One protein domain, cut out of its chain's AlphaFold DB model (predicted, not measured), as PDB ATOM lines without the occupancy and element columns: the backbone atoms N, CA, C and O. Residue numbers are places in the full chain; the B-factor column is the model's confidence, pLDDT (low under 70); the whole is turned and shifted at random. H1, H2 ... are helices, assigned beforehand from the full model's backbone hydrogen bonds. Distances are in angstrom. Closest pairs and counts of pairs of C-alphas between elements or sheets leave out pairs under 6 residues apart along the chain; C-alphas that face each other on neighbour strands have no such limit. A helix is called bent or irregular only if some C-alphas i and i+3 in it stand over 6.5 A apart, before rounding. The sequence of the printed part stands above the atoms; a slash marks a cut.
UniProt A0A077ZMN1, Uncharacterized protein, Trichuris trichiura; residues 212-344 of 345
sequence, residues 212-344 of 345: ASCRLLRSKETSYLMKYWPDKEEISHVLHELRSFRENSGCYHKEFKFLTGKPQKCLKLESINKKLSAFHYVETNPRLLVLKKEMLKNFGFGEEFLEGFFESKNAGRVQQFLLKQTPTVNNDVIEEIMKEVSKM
ATOM      1  N   ALA A 212     182.536 132.873 162.016       72.10
ATOM      2  CA  ALA A 212     182.728 132.358 160.660       72.10
ATOM      3  C   ALA A 212     182.804 133.487 159.619       72.10
ATOM      4  O   ALA A 212     183.792 133.591 158.890       72.10
ATOM      5  N   SER A 213     181.804 134.371 159.600       75.95
ATOM      6  CA  SER A 213     181.746 135.500 158.667       75.95
ATOM      7  C   SER A 213     182.873 136.501 158.938       75.95
ATOM      8  O   SER A 213     183.559 136.926 158.012       75.95
ATOM      9  N   CYS A 214     183.150 136.807 160.209       78.96
ATOM     10  CA  CYS A 214     184.250 137.689 160.600       78.96
ATOM     11  C   CYS A 214     185.627 137.099 160.218       78.96
ATOM     12  O   CYS A 214     186.498 137.834 159.754       78.96
ATOM     13  N   ARG A 215     185.841 135.778 160.331       81.32
ATOM     14  CA  ARG A 215     187.069 135.108 159.851       81.32
ATOM     15  C   ARG A 215     187.202 135.172 158.332       81.32
ATOM     16  O   ARG A 215     188.289 135.472 157.848       81.32
ATOM     17  N   LEU A 216     186.117 134.923 157.596       81.14
ATOM     18  CA  LEU A 216     186.112 134.980 156.133       81.14
ATOM     19  C   LEU A 216     186.475 136.382 155.632       81.14
ATOM     20  O   LEU A 216     187.324 136.511 154.754       81.14
ATOM     21  N   LEU A 217     185.884 137.420 156.227       84.64
ATOM     22  CA  LEU A 217     186.150 138.818 155.878       84.64
ATOM     23  C   LEU A 217     187.567 139.274 156.263       84.64
ATOM     24  O   LEU A 217     188.096 140.172 155.624       84.64
ATOM     25  N   ARG A 218     188.204 138.654 157.268       83.64
ATOM     26  CA  ARG A 218     189.583 138.968 157.693       83.64
ATOM     27  C   ARG A 218     190.671 138.312 156.842       83.64
ATOM     28  O   ARG A 218     191.843 138.641 157.034       83.64
ATOM     29  N   SER A 219     190.343 137.367 155.961       82.57
ATOM     30  CA  SER A 219     191.378 136.703 155.168       82.57
ATOM     31  C   SER A 219     191.982 137.668 154.143       82.57
ATOM     32  O   SER A 219     191.300 138.532 153.582       82.57
ATOM     33  N   LYS A 220     193.288 137.528 153.891       80.82
ATOM     34  CA  LYS A 220     193.977 138.350 152.886       80.82
ATOM     35  C   LYS A 220     193.414 138.070 151.496       80.82
ATOM     36  O   LYS A 220     193.253 138.982 150.698       80.82
ATOM     37  N   GLU A 221     193.081 136.818 151.211       81.07
ATOM     38  CA  GLU A 221     192.474 136.390 149.954       81.07
ATOM     39  C   GLU A 221     191.140 137.102 149.712       81.07
ATOM     40  O   GLU A 221     190.905 137.601 148.613       81.07
ATOM     41  N   THR A 222     190.297 137.206 150.743       84.38
ATOM     42  CA  THR A 222     189.021 137.922 150.670       84.38
ATOM     43  C   THR A 222     189.228 139.411 150.420       84.38
ATOM     44  O   THR A 222     188.548 139.972 149.561       84.38
ATOM     45  N   SER A 223     190.177 140.056 151.105       86.17
ATOM     46  CA  SER A 223     190.428 141.487 150.892       86.17
ATOM     47  C   SER A 223     190.925 141.777 149.475       86.17
ATOM     48  O   SER A 223     190.495 142.758 148.872       86.17
ATOM     49  N   TYR A 224     191.752 140.900 148.893       84.39
ATOM     50  CA  TYR A 224     192.106 140.999 147.478       84.39
ATOM     51  C   TYR A 224     190.892 140.771 146.574       84.39
ATOM     52  O   TYR A 224     190.680 141.569 145.671       84.39
ATOM     53  N   LEU A 225     190.068 139.747 146.817       87.00
ATOM     54  CA  LEU A 225     188.860 139.485 146.020       87.00
ATOM     55  C   LEU A 225     187.889 140.674 146.010       87.00
ATOM     56  O   LEU A 225     187.352 141.012 144.957       87.00
ATOM     57  N   MET A 226     187.700 141.348 147.147       89.75
ATOM     58  CA  MET A 226     186.835 142.529 147.242       89.75
ATOM     59  C   MET A 226     187.306 143.708 146.377       89.75
ATOM     60  O   MET A 226     186.482 144.532 145.989       89.75
ATOM     61  N   LYS A 227     188.598 143.796 146.030       88.69
ATOM     62  CA  LYS A 227     189.109 144.843 145.124       88.69
ATOM     63  C   LYS A 227     188.599 144.691 143.693       88.69
ATOM     64  O   LYS A 227     188.580 145.675 142.962       88.69
ATOM     65  N   TYR A 228     188.199 143.482 143.308       85.54
ATOM     66  CA  TYR A 228     187.755 143.120 141.957       85.54
ATOM     67  C   TYR A 228     186.267 142.772 141.940       85.54
ATOM     68  O   TYR A 228     185.800 141.975 141.126       85.54
ATOM     69  N   TRP A 229     185.517 143.326 142.892       88.77
ATOM     70  CA  TRP A 229     184.102 143.040 143.026       88.77
ATOM     71  C   TRP A 229     183.307 143.649 141.862       88.77
ATOM     72  O   TRP A 229     183.532 144.816 141.530       88.77
ATOM     73  N   PRO A 230     182.367 142.911 141.244       85.82
ATOM     74  CA  PRO A 230     181.655 143.398 140.064       85.82
ATOM     75  C   PRO A 230     180.728 144.582 140.379       85.82
ATOM     76  O   PRO A 230     180.576 145.484 139.562       85.82
ATOM     77  N   ASP A 231     180.144 144.611 141.581       87.17
ATOM     78  CA  ASP A 231     179.287 145.699 142.062       87.17
ATOM     79  C   ASP A 231     180.020 146.528 143.135       87.17
ATOM     80  O   ASP A 231     180.079 146.155 144.310       87.17
ATOM     81  N   LYS A 232     180.587 147.675 142.737       85.16
ATOM     82  CA  LYS A 232     181.302 148.585 143.654       85.16
ATOM     83  C   LYS A 232     180.400 149.200 144.733       85.16
ATOM     84  O   LYS A 232     180.875 149.546 145.820       85.16
ATOM     85  N   GLU A 233     179.106 149.350 144.448       87.49
ATOM     86  CA  GLU A 233     178.150 149.926 145.393       87.49
ATOM     87  C   GLU A 233     177.802 148.914 146.479       87.49
ATOM     88  O   GLU A 233     177.657 149.286 147.641       87.49
ATOM     89  N   GLU A 234     177.732 147.622 146.148       89.29
ATOM     90  CA  GLU A 234     177.547 146.553 147.135       89.29
ATOM     91  C   GLU A 234     178.629 146.576 148.224       89.29
ATOM     92  O   GLU A 234     178.301 146.470 149.406       89.29
ATOM     93  N   ILE A 235     179.893 146.799 147.857       90.20
ATOM     94  CA  ILE A 235     180.998 146.863 148.826       90.20
ATOM     95  C   ILE A 235     180.883 148.099 149.728       90.20
ATOM     96  O   ILE A 235     181.053 148.004 150.944       90.20
ATOM     97  N   SER A 236     180.516 149.247 149.156       88.66
ATOM     98  CA  SER A 236     180.270 150.472 149.928       88.66
ATOM     99  C   SER A 236     179.111 150.301 150.921       88.66
ATOM    100  O   SER A 236     179.209 150.722 152.076       88.66
ATOM    101  N   HIS A 237     178.034 149.625 150.510       89.35
ATOM    102  CA  HIS A 237     176.915 149.301 151.395       89.35
ATOM    103  C   HIS A 237     177.318 148.343 152.516       89.35
ATOM    104  O   HIS A 237     176.869 148.518 153.646       89.35
ATOM    105  N   VAL A 238     178.196 147.375 152.245       88.94
ATOM    106  CA  VAL A 238     178.710 146.480 153.288       88.94
ATOM    107  C   VAL A 238     179.505 147.234 154.345       88.94
ATOM    108  O   VAL A 238     179.296 146.991 155.532       88.94
ATOM    109  N   LEU A 239     180.338 148.204 153.962       90.05
ATOM    110  CA  LEU A 239     181.002 149.066 154.942       90.05
ATOM    111  C   LEU A 239     179.984 149.804 155.832       90.05
ATOM    112  O   LEU A 239     180.159 149.869 157.050       90.05
ATOM    113  N   HIS A 240     178.905 150.328 155.247       87.89
ATOM    114  CA  HIS A 240     177.839 150.983 156.006       87.89
ATOM    115  C   HIS A 240     177.103 150.007 156.942       87.89
ATOM    116  O   HIS A 240     176.873 150.331 158.108       87.89
ATOM    117  N   GLU A 241     176.769 148.801 156.473       85.90
ATOM    118  CA  GLU A 241     176.144 147.758 157.298       85.90
ATOM    119  C   GLU A 241     177.049 147.353 158.474       85.90
ATOM    120  O   GLU A 241     176.567 147.255 159.601       85.90
ATOM    121  N   LEU A 242     178.361 147.208 158.252       86.74
ATOM    122  CA  LEU A 242     179.339 146.890 159.300       86.74
ATOM    123  C   LEU A 242     179.476 148.015 160.336       86.74
ATOM    124  O   LEU A 242     179.481 147.746 161.538       86.74
ATOM    125  N   ARG A 243     179.541 149.278 159.896       86.85
ATOM    126  CA  ARG A 243     179.585 150.439 160.803       86.85
ATOM    127  C   ARG A 243     178.317 150.531 161.643       86.85
ATOM    128  O   ARG A 243     178.411 150.612 162.865       86.85
ATOM    129  N   SER A 244     177.153 150.415 161.004       80.89
ATOM    130  CA  SER A 244     175.856 150.385 161.685       80.89
ATOM    131  C   SER A 244     175.781 149.232 162.687       80.89
ATOM    132  O   SER A 244     175.272 149.406 163.790       80.89
ATOM    133  N   PHE A 245     176.286 148.049 162.336       79.13
ATOM    134  CA  PHE A 245     176.327 146.902 163.240       79.13
ATOM    135  C   PHE A 245     177.183 147.181 164.482       79.13
ATOM    136  O   PHE A 245     176.730 146.975 165.608       79.13
ATOM    137  N   ARG A 246     178.394 147.721 164.299       80.51
ATOM    138  CA  ARG A 246     179.288 148.096 165.406       80.51
ATOM    139  C   ARG A 246     178.679 149.181 166.294       80.51
ATOM    140  O   ARG A 246     178.726 149.070 167.514       80.51
ATOM    141  N   GLU A 247     178.130 150.232 165.694       79.07
ATOM    142  CA  GLU A 247     177.528 151.366 166.413       79.07
ATOM    143  C   GLU A 247     176.323 150.952 167.258       79.07
ATOM    144  O   GLU A 247     176.083 151.531 168.313       79.07
ATOM    145  N   ASN A 248     175.616 149.901 166.849       71.91
ATOM    146  CA  ASN A 248     174.541 149.290 167.624       71.91
ATOM    147  C   ASN A 248     175.053 148.169 168.556       71.91
ATOM    148  O   ASN A 248     174.336 147.207 168.815       71.91
ATOM    149  N   SER A 249     176.295 148.268 169.044       70.71
ATOM    150  CA  SER A 249     176.913 147.320 169.990       70.71
ATOM    151  C   SER A 249     176.940 145.870 169.499       70.71
ATOM    152  O   SER A 249     176.803 144.934 170.282       70.71
ATOM    153  N   GLY A 250     177.120 145.684 168.192       68.22
ATOM    154  CA  GLY A 250     177.104 144.364 167.584       68.22
ATOM    155  C   GLY A 250     175.709 143.762 167.524       68.22
ATOM    156  O   GLY A 250     175.612 142.548 167.475       68.22
ATOM    157  N   CYS A 251     174.651 144.575 167.531       63.86
ATOM    158  CA  CYS A 251     173.276 144.165 167.269       63.86
ATOM    159  C   CYS A 251     172.796 144.846 165.983       63.86
ATOM    160  O   CYS A 251     172.987 146.040 165.793       63.86
ATOM    161  N   TYR A 252     172.094 144.146 165.092       61.91
ATOM    162  CA  TYR A 252     171.512 144.807 163.910       61.91
ATOM    163  C   TYR A 252     170.346 145.745 164.254       61.91
ATOM    164  O   TYR A 252     169.848 146.490 163.401       61.91
ATOM    165  N   HIS A 253     169.855 145.687 165.494       59.56
ATOM    166  CA  HIS A 253     168.605 146.302 165.897       59.56
ATOM    167  C   HIS A 253     168.669 146.830 167.334       59.56
ATOM    168  O   HIS A 253     169.337 146.264 168.192       59.56
ATOM    169  N   LYS A 254     167.919 147.906 167.590       56.99
ATOM    170  CA  LYS A 254     167.655 148.431 168.936       56.99
ATOM    171  C   LYS A 254     166.672 147.507 169.670       56.99
ATOM    172  O   LYS A 254     165.841 146.895 169.005       56.99
ATOM    173  N   GLU A 255     166.708 147.461 171.006       57.68
ATOM    174  CA  GLU A 255     165.889 146.548 171.833       57.68
ATOM    175  C   GLU A 255     164.399 146.530 171.426       57.68
ATOM    176  O   GLU A 255     163.808 145.476 171.200       57.68
ATOM    177  N   PHE A 256     163.810 147.705 171.190       53.83
ATOM    178  CA  PHE A 256     162.404 147.814 170.789       53.83
ATOM    179  C   PHE A 256     162.087 147.177 169.423       53.83
ATOM    180  O   PHE A 256     160.953 146.766 169.175       53.83
ATOM    181  N   LYS A 257     163.060 147.075 168.504       56.73
ATOM    182  CA  LYS A 257     162.831 146.487 167.176       56.73
ATOM    183  C   LYS A 257     162.609 144.979 167.267       56.73
ATOM    184  O   LYS A 257     161.826 144.476 166.460       56.73
ATOM    185  N   PHE A 258     163.192 144.285 168.255       56.12
ATOM    186  CA  PHE A 258     162.942 142.852 168.478       56.12
ATOM    187  C   PHE A 258     161.445 142.552 168.585       56.12
ATOM    188  O   PHE A 258     160.984 141.511 168.126       56.12
ATOM    189  N   LEU A 259     160.659 143.493 169.106       48.66
ATOM    190  CA  LEU A 259     159.224 143.349 169.353       48.66
ATOM    191  C   LEU A 259     158.388 143.331 168.072       48.66
ATOM    192  O   LEU A 259     157.358 142.660 168.020       48.66
ATOM    193  N   THR A 260     158.860 144.009 167.020       53.41
ATOM    194  CA  THR A 260     158.177 144.062 165.715       53.41
ATOM    195  C   THR A 260     158.159 142.709 165.005       53.41
ATOM    196  O   THR A 260     157.401 142.508 164.059       53.41
ATOM    197  N   GLY A 261     158.999 141.770 165.448       51.76
ATOM    198  CA  GLY A 261     159.105 140.446 164.855       51.76
ATOM    199  C   GLY A 261     159.770 140.415 163.479       51.76
ATOM    200  O   GLY A 261     159.785 139.335 162.910       51.76
ATOM    201  N   LYS A 262     160.302 141.525 162.940       54.91
ATOM    202  CA  LYS A 262     160.957 141.561 161.619       54.91
ATOM    203  C   LYS A 262     162.442 141.942 161.739       54.91
ATOM    204  O   LYS A 262     162.722 143.101 162.052       54.91
ATOM    205  N   PRO A 263     163.391 141.034 161.442       57.96
ATOM    206  CA  PRO A 263     164.793 141.399 161.338       57.96
ATOM    207  C   PRO A 263     164.978 142.369 160.171       57.96
ATOM    208  O   PRO A 263     164.446 142.170 159.075       57.96
ATOM    209  N   GLN A 264     165.736 143.437 160.404       60.07
ATOM    210  CA  GLN A 264     166.280 144.253 159.320       60.07
ATOM    211  C   GLN A 264     167.253 143.365 158.539       60.07
ATOM    212  O   GLN A 264     168.305 142.993 159.047       60.07
ATOM    213  N   LYS A 265     166.860 142.979 157.324       61.39
ATOM    214  CA  LYS A 265     167.671 142.112 156.470       61.39
ATOM    215  C   LYS A 265     168.900 142.877 155.980       61.39
ATOM    216  O   LYS A 265     168.757 143.902 155.316       61.39
ATOM    217  N   CYS A 266     170.086 142.349 156.259       65.16
ATOM    218  CA  CYS A 266     171.359 142.850 155.731       65.16
ATOM    219  C   CYS A 266     171.667 142.184 154.394       65.16
ATOM    220  O   CYS A 266     172.553 141.336 154.277       65.16
ATOM    221  N   LEU A 267     170.852 142.526 153.392       66.25
ATOM    222  CA  LEU A 267     170.843 141.861 152.089       66.25
ATOM    223  C   LEU A 267     172.198 141.964 151.377       66.25
ATOM    224  O   LEU A 267     172.575 141.040 150.655       66.25
ATOM    225  N   LYS A 268     172.939 143.064 151.573       81.92
ATOM    226  CA  LYS A 268     174.229 143.271 150.906       81.92
ATOM    227  C   LYS A 268     175.336 142.466 151.577       81.92
ATOM    228  O   LYS A 268     176.058 141.762 150.874       81.92
ATOM    229  N   LEU A 269     175.424 142.447 152.908       80.42
ATOM    230  CA  LEU A 269     176.389 141.585 153.596       80.42
ATOM    231  C   LEU A 269     176.089 140.093 153.402       80.42
ATOM    232  O   LEU A 269     177.012 139.296 153.248       80.42
ATOM    233  N   GLU A 270     174.812 139.709 153.337       78.29
ATOM    234  CA  GLU A 270     174.409 138.339 153.008       78.29
ATOM    235  C   GLU A 270     174.849 137.951 151.591       78.29
ATOM    236  O   GLU A 270     175.408 136.872 151.385       78.29
ATOM    237  N   SER A 271     174.644 138.842 150.619       83.81
ATOM    238  CA  SER A 271     175.103 138.664 149.240       83.81
ATOM    239  C   SER A 271     176.624 138.504 149.167       83.81
ATOM    240  O   SER A 271     177.110 137.545 148.559       83.81
ATOM    241  N   ILE A 272     177.388 139.358 149.860       85.95
ATOM    242  CA  ILE A 272     178.850 139.233 149.928       85.95
ATOM    243  C   ILE A 272     179.266 137.907 150.558       85.95
ATOM    244  O   ILE A 272     180.081 137.190 149.975       85.95
ATOM    245  N   ASN A 273     178.682 137.531 151.697       81.27
ATOM    246  CA  ASN A 273     179.001 136.261 152.346       81.27
ATOM    247  C   ASN A 273     178.693 135.070 151.436       81.27
ATOM    248  O   ASN A 273     179.511 134.152 151.351       81.27
ATOM    249  N   LYS A 274     177.576 135.086 150.698       82.23
ATOM    250  CA  LYS A 274     177.237 134.039 149.721       82.23
ATOM    251  C   LYS A 274     178.262 133.955 148.588       82.23
ATOM    252  O   LYS A 274     178.711 132.855 148.260       82.23
ATOM    253  N   LYS A 275     178.666 135.095 148.023       87.15
ATOM    254  CA  LYS A 275     179.659 135.187 146.938       87.15
ATOM    255  C   LYS A 275     181.041 134.704 147.390       87.15
ATOM    256  O   LYS A 275     181.631 133.844 146.739       87.15
ATOM    257  N   LEU A 276     181.527 135.176 148.538       85.07
ATOM    258  CA  LEU A 276     182.793 134.723 149.131       85.07
ATOM    259  C   LEU A 276     182.754 133.236 149.499       85.07
ATOM    260  O   LEU A 276     183.697 132.501 149.203       85.07
ATOM    261  N   SER A 277     181.646 132.761 150.076       81.53
ATOM    262  CA  SER A 277     181.473 131.333 150.360       81.53
ATOM    263  C   SER A 277     181.536 130.506 149.083       81.53
ATOM    264  O   SER A 277     182.132 129.436 149.094       81.53
ATOM    265  N   ALA A 278     180.981 130.983 147.964       84.16
ATOM    266  CA  ALA A 278     181.072 130.271 146.692       84.16
ATOM    267  C   ALA A 278     182.530 130.099 146.227       84.16
ATOM    268  O   ALA A 278     182.898 128.989 145.841       84.16
ATOM    269  N   PHE A 279     183.374 131.131 146.348       84.42
ATOM    270  CA  PHE A 279     184.814 131.010 146.075       84.42
ATOM    271  C   PHE A 279     185.502 129.981 146.984       84.42
ATOM    272  O   PHE A 279     186.325 129.193 146.513       84.42
ATOM    273  N   HIS A 280     185.155 129.955 148.273       79.86
ATOM    274  CA  HIS A 280     185.725 129.003 149.230       79.86
ATOM    275  C   HIS A 280     185.200 127.562 149.044       79.86
ATOM    276  O   HIS A 280     185.921 126.588 149.247       79.86
ATOM    277  N   TYR A 281     183.956 127.385 148.600       77.70
ATOM    278  CA  TYR A 281     183.404 126.057 148.311       77.70
ATOM    279  C   TYR A 281     184.050 125.408 147.087       77.70
ATOM    280  O   TYR A 281     184.259 124.197 147.090       77.70
ATOM    281  N   VAL A 282     184.391 126.188 146.056       75.17
ATOM    282  CA  VAL A 282     185.121 125.665 144.887       75.17
ATOM    283  C   VAL A 282     186.473 125.081 145.297       75.17
ATOM    284  O   VAL A 282     186.885 124.047 144.783       75.17
ATOM    285  N   GLU A 283     187.143 125.733 146.246       69.87
ATOM    286  CA  GLU A 283     188.435 125.303 146.783       69.87
ATOM    287  C   GLU A 283     188.351 123.974 147.522       69.87
ATOM    288  O   GLU A 283     189.145 123.072 147.272       69.87
ATOM    289  N   THR A 284     187.384 123.855 148.428       71.44
ATOM    290  CA  THR A 284     187.225 122.656 149.258       71.44
ATOM    291  C   THR A 284     186.622 121.490 148.478       71.44
ATOM    292  O   THR A 284     186.818 120.337 148.854       71.44
ATOM    293  N   ASN A 285     185.905 121.765 147.383       75.25
ATOM    294  CA  ASN A 285     185.200 120.760 146.592       75.25
ATOM    295  C   ASN A 285     185.394 120.980 145.079       75.25
ATOM    296  O   ASN A 285     184.455 121.402 144.396       75.25
ATOM    297  N   PRO A 286     186.558 120.609 144.506       73.45
ATOM    298  CA  PRO A 286     186.847 120.799 143.078       73.45
ATOM    299  C   PRO A 286     185.832 120.130 142.139       73.45
ATOM    300  O   PRO A 286     185.598 120.600 141.030       73.45
ATOM    301  N   ARG A 287     185.163 119.060 142.594       78.94
ATOM    302  CA  ARG A 287     184.085 118.382 141.845       78.94
ATOM    303  C   ARG A 287     182.887 119.291 141.554       78.94
ATOM    304  O   ARG A 287     182.135 119.023 140.626       78.94
ATOM    305  N   LEU A 288     182.708 120.356 142.335       77.26
ATOM    306  CA  LEU A 288     181.635 121.339 142.176       77.26
ATOM    307  C   LEU A 288     182.081 122.578 141.384       77.26
ATOM    308  O   LEU A 288     181.313 123.537 141.295       77.26
ATOM    309  N   LEU A 289     183.291 122.573 140.809       80.32
ATOM    310  CA  LEU A 289     183.869 123.714 140.095       80.32
ATOM    311  C   LEU A 289     182.941 124.243 139.001       80.32
ATOM    312  O   LEU A 289     182.705 125.443 138.966       80.32
ATOM    313  N   VAL A 290     182.379 123.376 138.152       82.33
ATOM    314  CA  VAL A 290     181.490 123.798 137.052       82.33
ATOM    315  C   VAL A 290     180.259 124.526 137.600       82.33
ATOM    316  O   VAL A 290     180.025 125.684 137.265       82.33
ATOM    317  N   LEU A 291     179.544 123.893 138.536       81.82
ATOM    318  CA  LEU A 291     178.322 124.436 139.139       81.82
ATOM    319  C   LEU A 291     178.573 125.756 139.884       81.82
ATOM    320  O   LEU A 291     177.764 126.683 139.846       81.82
ATOM    321  N   LYS A 292     179.707 125.869 140.577       81.81
ATOM    322  CA  LYS A 292     180.060 127.090 141.304       81.81
ATOM    323  C   LYS A 292     180.659 128.172 140.401       81.81
ATOM    324  O   LYS A 292     180.429 129.344 140.681       81.81
ATOM    325  N   LYS A 293     181.349 127.820 139.308       83.93
ATOM    326  CA  LYS A 293     181.779 128.769 138.265       83.93
ATOM    327  C   LYS A 293     180.550 129.419 137.631       83.93
ATOM    328  O   LYS A 293     180.514 130.640 137.543       83.93
ATOM    329  N   GLU A 294     179.520 128.646 137.288       87.37
ATOM    330  CA  GLU A 294     178.242 129.191 136.799       87.37
ATOM    331  C   GLU A 294     177.569 130.110 137.825       87.37
ATOM    332  O   GLU A 294     177.146 131.214 137.488       87.37
ATOM    333  N   MET A 295     177.536 129.710 139.099       88.15
ATOM    334  CA  MET A 295     177.011 130.557 140.175       88.15
ATOM    335  C   MET A 295     177.768 131.893 140.289       88.15
ATOM    336  O   MET A 295     177.138 132.938 140.432       88.15
ATOM    337  N   LEU A 296     179.100 131.883 140.192       89.72
ATOM    338  CA  LEU A 296     179.921 133.097 140.228       89.72
ATOM    339  C   LEU A 296     179.736 133.962 138.968       89.72
ATOM    340  O   LEU A 296     179.663 135.184 139.088       89.72
ATOM    341  N   LYS A 297     179.572 133.360 137.783       89.58
ATOM    342  CA  LYS A 297     179.189 134.098 136.564       89.58
ATOM    343  C   LYS A 297     177.855 134.819 136.755       89.58
ATOM    344  O   LYS A 297     177.757 136.009 136.476       89.58
ATOM    345  N   ASN A 298     176.860 134.137 137.325       88.58
ATOM    346  CA  ASN A 298     175.552 134.727 137.635       88.58
ATOM    347  C   ASN A 298     175.632 135.849 138.684       88.58
ATOM    348  O   ASN A 298     174.756 136.706 138.742       88.58
ATOM    349  N   PHE A 299     176.688 135.874 139.502       88.59
ATOM    350  CA  PHE A 299     176.977 136.982 140.415       88.59
ATOM    351  C   PHE A 299     177.683 138.173 139.752       88.59
ATOM    352  O   PHE A 299     177.927 139.171 140.436       88.59
ATOM    353  N   GLY A 300     177.986 138.089 138.455       88.84
ATOM    354  CA  GLY A 300     178.593 139.155 137.660       88.84
ATOM    355  C   GLY A 300     180.109 139.049 137.496       88.84
ATOM    356  O   GLY A 300     180.710 139.960 136.934       88.84
ATOM    357  N   PHE A 301     180.752 137.977 137.971       89.27
ATOM    358  CA  PHE A 301     182.187 137.789 137.745       89.27
ATOM    359  C   PHE A 301     182.449 137.361 136.296       89.27
ATOM    360  O   PHE A 301     181.853 136.400 135.806       89.27
ATOM    361  N   GLY A 302     183.357 138.068 135.621       88.47
ATOM    362  CA  GLY A 302     183.736 137.775 134.239       88.47
ATOM    363  C   GLY A 302     184.378 136.394 134.085       88.47
ATOM    364  O   GLY A 302     185.073 135.915 134.981       88.47
ATOM    365  N   GLU A 303     184.163 135.754 132.936       89.35
ATOM    366  CA  GLU A 303     184.683 134.408 132.666       89.35
ATOM    367  C   GLU A 303     186.211 134.345 132.718       89.35
ATOM    368  O   GLU A 303     186.746 133.504 133.438       89.35
ATOM    369  N   GLU A 304     186.893 135.287 132.065       88.71
ATOM    370  CA  GLU A 304     188.358 135.386 132.076       88.71
ATOM    371  C   GLU A 304     188.911 135.564 133.497       88.71
ATOM    372  O   GLU A 304     189.909 134.946 133.872       88.71
ATOM    373  N   PHE A 305     188.230 136.363 134.330       90.45
ATOM    374  CA  PHE A 305     188.610 136.539 135.730       90.45
ATOM    375  C   PHE A 305     188.484 135.226 136.506       90.45
ATOM    376  O   PHE A 305     189.382 134.872 137.269       90.45
ATOM    377  N   LEU A 306     187.382 134.494 136.322       90.11
ATOM    378  CA  LEU A 306     187.150 133.227 137.013       90.11
ATOM    379  C   LEU A 306     188.148 132.152 136.580       90.11
ATOM    380  O   LEU A 306     188.685 131.449 137.433       90.11
ATOM    381  N   GLU A 307     188.421 132.032 135.282       88.29
ATOM    382  CA  GLU A 307     189.421 131.098 134.750       88.29
ATOM    383  C   GLU A 307     190.807 131.410 135.295       88.29
ATOM    384  O   GLU A 307     191.413 130.558 135.948       88.29
ATOM    385  N   GLY A 308     191.245 132.661 135.154       88.92
ATOM    386  CA  GLY A 308     192.529 133.097 135.681       88.92
ATOM    387  C   GLY A 308     192.632 132.923 137.198       88.92
ATOM    388  O   GLY A 308     193.681 132.503 137.693       88.92
ATOM    389  N   PHE A 309     191.549 133.151 137.948       88.99
ATOM    390  CA  PHE A 309     191.515 132.931 139.394       88.99
ATOM    391  C   PHE A 309     191.713 131.454 139.746       88.99
ATOM    392  O   PHE A 309     192.563 131.137 140.582       88.99
ATOM    393  N   PHE A 310     190.966 130.543 139.116       86.02
ATOM    394  CA  PHE A 310     191.048 129.112 139.420       86.02
ATOM    395  C   PHE A 310     192.366 128.485 138.953       86.02
ATOM    396  O   PHE A 310     192.968 127.717 139.705       86.02
ATOM    397  N   GLU A 311     192.870 128.856 137.777       86.69
ATOM    398  CA  GLU A 311     194.183 128.417 137.291       86.69
ATOM    399  C   GLU A 311     195.309 128.892 138.209       86.69
ATOM    400  O   GLU A 311     196.165 128.111 138.638       86.69
ATOM    401  N   SER A 312     195.277 130.170 138.587       85.52
ATOM    402  CA  SER A 312     196.278 130.747 139.484       85.52
ATOM    403  C   SER A 312     196.192 130.152 140.880       85.52
ATOM    404  O   SER A 312     197.217 130.016 141.545       85.52
ATOM    405  N   LYS A 313     194.997 129.746 141.320       79.42
ATOM    406  CA  LYS A 313     194.807 129.025 142.580       79.42
ATOM    407  C   LYS A 313     195.421 127.638 142.555       79.42
ATOM    408  O   LYS A 313     196.205 127.333 143.451       79.42
ATOM    409  N   ASN A 314     195.163 126.857 141.509       80.12
ATOM    410  CA  ASN A 314     195.788 125.545 141.323       80.12
ATOM    411  C   ASN A 314     197.322 125.637 141.274       80.12
ATOM    412  O   ASN A 314     198.013 124.718 141.698       80.12
ATOM    413  N   ALA A 315     197.858 126.769 140.811       85.69
ATOM    414  CA  ALA A 315     199.291 127.034 140.774       85.69
ATOM    415  C   ALA A 315     199.864 127.721 142.034       85.69
ATOM    416  O   ALA A 315     201.037 128.091 142.015       85.69
ATOM    417  N   GLY A 316     199.075 127.964 143.090       83.17
ATOM    418  CA  GLY A 316     199.534 128.653 144.308       83.17
ATOM    419  C   GLY A 316     199.894 130.136 144.115       83.17
ATOM    420  O   GLY A 316     200.650 130.706 144.896       83.17
ATOM    421  N   ARG A 317     199.378 130.774 143.061       86.23
ATOM    422  CA  ARG A 317     199.735 132.126 142.594       86.23
ATOM    423  C   ARG A 317     198.554 133.104 142.576       86.23
ATOM    424  O   ARG A 317     198.608 134.116 141.882       86.23
ATOM    425  N   VAL A 318     197.505 132.853 143.367       83.37
ATOM    426  CA  VAL A 318     196.299 133.713 143.440       83.37
ATOM    427  C   VAL A 318     196.649 135.182 143.658       83.37
ATOM    428  O   VAL A 318     196.154 136.039 142.938       83.37
ATOM    429  N   GLN A 319     197.535 135.485 144.611       80.44
ATOM    430  CA  GLN A 319     197.911 136.870 144.906       80.44
ATOM    431  C   GLN A 319     198.555 137.560 143.696       80.44
ATOM    432  O   GLN A 319     198.220 138.698 143.394       80.44
ATOM    433  N   GLN A 320     199.431 136.863 142.965       86.23
ATOM    434  CA  GLN A 320     200.078 137.404 141.765       86.23
ATOM    435  C   GLN A 320     199.075 137.643 140.636       86.23
ATOM    436  O   GLN A 320     199.192 138.630 139.916       86.23
ATOM    437  N   PHE A 321     198.103 136.745 140.476       88.46
ATOM    438  CA  PHE A 321     197.022 136.922 139.513       88.46
ATOM    439  C   PHE A 321     196.163 138.132 139.849       88.46
ATOM    440  O   PHE A 321     195.979 138.990 138.991       88.46
ATOM    441  N   LEU A 322     195.706 138.224 141.100       84.71
ATOM    442  CA  LEU A 322     194.873 139.327 141.562       84.71
ATOM    443  C   LEU A 322     195.606 140.664 141.379       84.71
ATOM    444  O   LEU A 322     195.053 141.566 140.768       84.71
ATOM    445  N   LEU A 323     196.888 140.764 141.746       83.03
ATOM    446  CA  LEU A 323     197.699 141.976 141.540       83.03
ATOM    447  C   LEU A 323     197.829 142.440 140.074       83.03
ATOM    448  O   LEU A 323     198.111 143.615 139.852       83.03
ATOM    449  N   LYS A 324     197.643 141.556 139.084       84.75
ATOM    450  CA  LYS A 324     197.656 141.924 137.654       84.75
ATOM    451  C   LYS A 324     196.309 142.445 137.149       84.75
ATOM    452  O   LYS A 324     196.256 142.993 136.053       84.75
ATOM    453  N   GLN A 325     195.237 142.250 137.911       84.33
ATOM    454  CA  GLN A 325     193.901 142.715 137.553       84.33
ATOM    455  C   GLN A 325     193.741 144.205 137.873       84.33
ATOM    456  O   GLN A 325     194.348 144.722 138.814       84.33
ATOM    457  N   THR A 326     192.881 144.897 137.127       83.09
ATOM    458  CA  THR A 326     192.500 146.283 137.431       83.09
ATOM    459  C   THR A 326     191.453 146.300 138.551       83.09
ATOM    460  O   THR A 326     190.388 145.706 138.377       83.09
ATOM    461  N   PRO A 327     191.716 146.954 139.700       86.17
ATOM    462  CA  PRO A 327     190.734 147.063 140.775       86.17
ATOM    463  C   PRO A 327     189.477 147.811 140.318       86.17
ATOM    464  O   PRO A 327     189.569 148.857 139.677       86.17
ATOM    465  N   THR A 328     188.308 147.299 140.687       87.96
ATOM    466  CA  THR A 328     187.003 147.942 140.474       87.96
ATOM    467  C   THR A 328     186.546 148.740 141.696       87.96
ATOM    468  O   THR A 328     185.687 149.617 141.582       87.96
ATOM    469  N   VAL A 329     187.119 148.448 142.868       88.32
ATOM    470  CA  VAL A 329     186.764 149.053 144.155       88.32
ATOM    471  C   VAL A 329     187.965 149.789 144.745       88.32
ATOM    472  O   VAL A 329     189.090 149.291 144.713       88.32
ATOM    473  N   ASN A 330     187.721 150.970 145.320       88.38
ATOM    474  CA  ASN A 330     188.752 151.773 145.979       88.38
ATOM    475  C   ASN A 330     189.365 151.027 147.176       88.38
ATOM    476  O   ASN A 330     188.634 150.523 148.034       88.38
ATOM    477  N   ASN A 331     190.700 151.021 147.267       89.04
ATOM    478  CA  ASN A 331     191.432 150.364 148.359       89.04
ATOM    479  C   ASN A 331     190.997 150.871 149.740       89.04
ATOM    480  O   ASN A 331     190.810 150.055 150.636       89.04
ATOM    481  N   ASP A 332     190.746 152.174 149.882       91.26
ATOM    482  CA  ASP A 332     190.336 152.794 151.148       91.26
ATOM    483  C   ASP A 332     189.054 152.168 151.721       91.26
ATOM    484  O   ASP A 332     188.929 151.978 152.929       91.26
ATOM    485  N   VAL A 333     188.103 151.793 150.855       91.63
ATOM    486  CA  VAL A 333     186.853 151.141 151.281       91.63
ATOM    487  C   VAL A 333     187.146 149.746 151.826       91.63
ATOM    488  O   VAL A 333     186.586 149.351 152.847       91.63
ATOM    489  N   ILE A 334     188.049 149.010 151.176       90.96
ATOM    490  CA  ILE A 334     188.452 147.669 151.611       90.96
ATOM    491  C   ILE A 334     189.210 147.740 152.936       90.96
ATOM    492  O   ILE A 334     188.923 146.968 153.848       90.96
ATOM    493  N   GLU A 335     190.147 148.675 153.074       91.43
ATOM    494  CA  GLU A 335     190.907 148.877 154.310       91.43
ATOM    495  C   GLU A 335     189.995 149.244 155.483       91.43
ATOM    496  O   GLU A 335     190.135 148.691 156.578       91.43
ATOM    497  N   GLU A 336     189.005 150.102 155.248       92.56
ATOM    498  CA  GLU A 336     188.000 150.438 156.252       92.56
ATOM    499  C   GLU A 336     187.122 149.231 156.612       92.56
ATOM    500  O   GLU A 336     186.885 149.007 157.797       92.56
ATOM    501  N   ILE A 337     186.716 148.386 155.656       91.69
ATOM    502  CA  ILE A 337     186.019 147.121 155.964       91.69
ATOM    503  C   ILE A 337     186.885 146.238 156.868       91.69
ATOM    504  O   ILE A 337     186.413 145.780 157.908       91.69
ATOM    505  N   MET A 338     188.159 146.037 156.524       90.52
ATOM    506  CA  MET A 338     189.081 145.211 157.315       90.52
ATOM    507  C   MET A 338     189.241 145.743 158.745       90.52
ATOM    508  O   MET A 338     189.266 144.970 159.706       90.52
ATOM    509  N   LYS A 339     189.308 147.066 158.890       90.61
ATOM    510  CA  LYS A 339     189.383 147.769 160.174       90.61
ATOM    511  C   LYS A 339     188.085 147.692 160.972       90.61
ATOM    512  O   LYS A 339     188.132 147.675 162.198       90.61
ATOM    513  N   GLU A 340     186.926 147.665 160.323       88.91
ATOM    514  CA  GLU A 340     185.653 147.461 161.015       88.91
ATOM    515  C   GLU A 340     185.515 146.020 161.500       88.91
ATOM    516  O   GLU A 340     185.212 145.792 162.669       88.91
ATOM    517  N   VAL A 341     185.843 145.042 160.656       87.23
ATOM    518  CA  VAL A 341     185.776 143.624 161.025       87.23
ATOM    519  C   VAL A 341     186.800 143.280 162.112       87.23
ATOM    520  O   VAL A 341     186.523 142.421 162.950       87.23
ATOM    521  N   SER A 342     187.972 143.923 162.161       84.22
ATOM    522  CA  SER A 342     188.976 143.672 163.211       84.22
ATOM    523  C   SER A 342     188.502 144.060 164.616       84.22
ATOM    524  O   SER A 342     188.932 143.433 165.578       84.22
ATOM    525  N   LYS A 343     187.564 145.008 164.729       82.57
ATOM    526  CA  LYS A 343     186.965 145.459 165.999       82.57
ATOM    527  C   LYS A 343     185.816 144.573 166.502       82.57
ATOM    528  O   LYS A 343     185.318 144.807 167.593       82.57
ATOM    529  N   MET A 344     185.342 143.620 165.693       75.05
ATOM    530  CA  MET A 344     184.151 142.796 165.980       75.05
ATOM    531  C   MET A 344     184.457 141.473 166.714       75.05
ATOM    532  O   MET A 344     183.621 140.573 166.725       75.05
TER     533      MET A 344
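This is residues 212 to 344 of the 345 residues of an uncharacterized protein of Trichuris trichiura (UniProt A0A077ZMN1). Two groups of helices make an elongated body, and a thin arm sticks out at one end of it. H3 and H9 run side by side in one group, with H1 packed on H9; in the other, H5 crosses H3 near its beginning and H6 folds back along H5, with H7 after it; H8 packs on H7 and on H2, and residues 254 to 261, with the short H4, stick out as the arm's tip. The printed part has 133 residues with nine named helices, H1 to H9 in order along the chain, and no named strand; the class is all helix, and the helix packing is part aligned, part crossed. The whole is compact, with a radius of gyration of the C-alphas of 16.0 A, and spans 51 by 30 by 22 A.

H1, residues 212 to 218, begins at C-alpha 212 (182.728, 132.358, 160.660). H2 is residues 220 to 226. H3, residues 232 to 247, is 23.2 A long, and H4 is residues 255 to 258. H5, residues 267 to 284, is the longest helix at 25.4 A, from C-alpha 267 (170.843, 141.861, 152.089). H6, residues 286 to 298, is 18.7 A long and irregular, with C-alphas 287 and 290 7.7 A apart. H7 is residues 303 to 314, 16.6 A, and H8 residues 318 to 324. H9, residues 331 to 342, is 16.5 A and ends at C-alpha 342 (188.976, 143.672, 163.211).

H9 is the hub, touching three helices. It touches H3 at a shallow tilt of 31 degrees, the same way, with C-alphas 239 and 337 closest at 5.5 A. With residues 338 to 342 alone it touches H1, C-alphas 214 and 341 being closest at 6.1 A. H2 and H9 only just touch, with 3 pairs of C-alphas within 8 A, the closest being 223 and 334 at 6.5 A. H3 and H5 touch about perpendicular, only just, at 72 degrees; C-alphas 238 and 269 are closest at 5.4 A. H5 and H6 form a helical hairpin, closest at C-alphas 282 and 289, 5.3 A. H7 and H8 form another, closest at C-alphas 312 and 318, 4.9 A. H4 touches no helix. Every O i to N i+4 pair is within hydrogen-bond range in H1, H2, H3, H7, H8 and H9, against 13 of 14 in H5 and 7 of 9 in H6; H4 is too short for such a pair.

The C-alphas of Phe 256 and Ala 315 are the two farthest apart, 51.9 A. The printed part has no cut and no long link. Mean pLDDT of the printed part is 81.0; residues 250 to 267 and residue 283 are under 70.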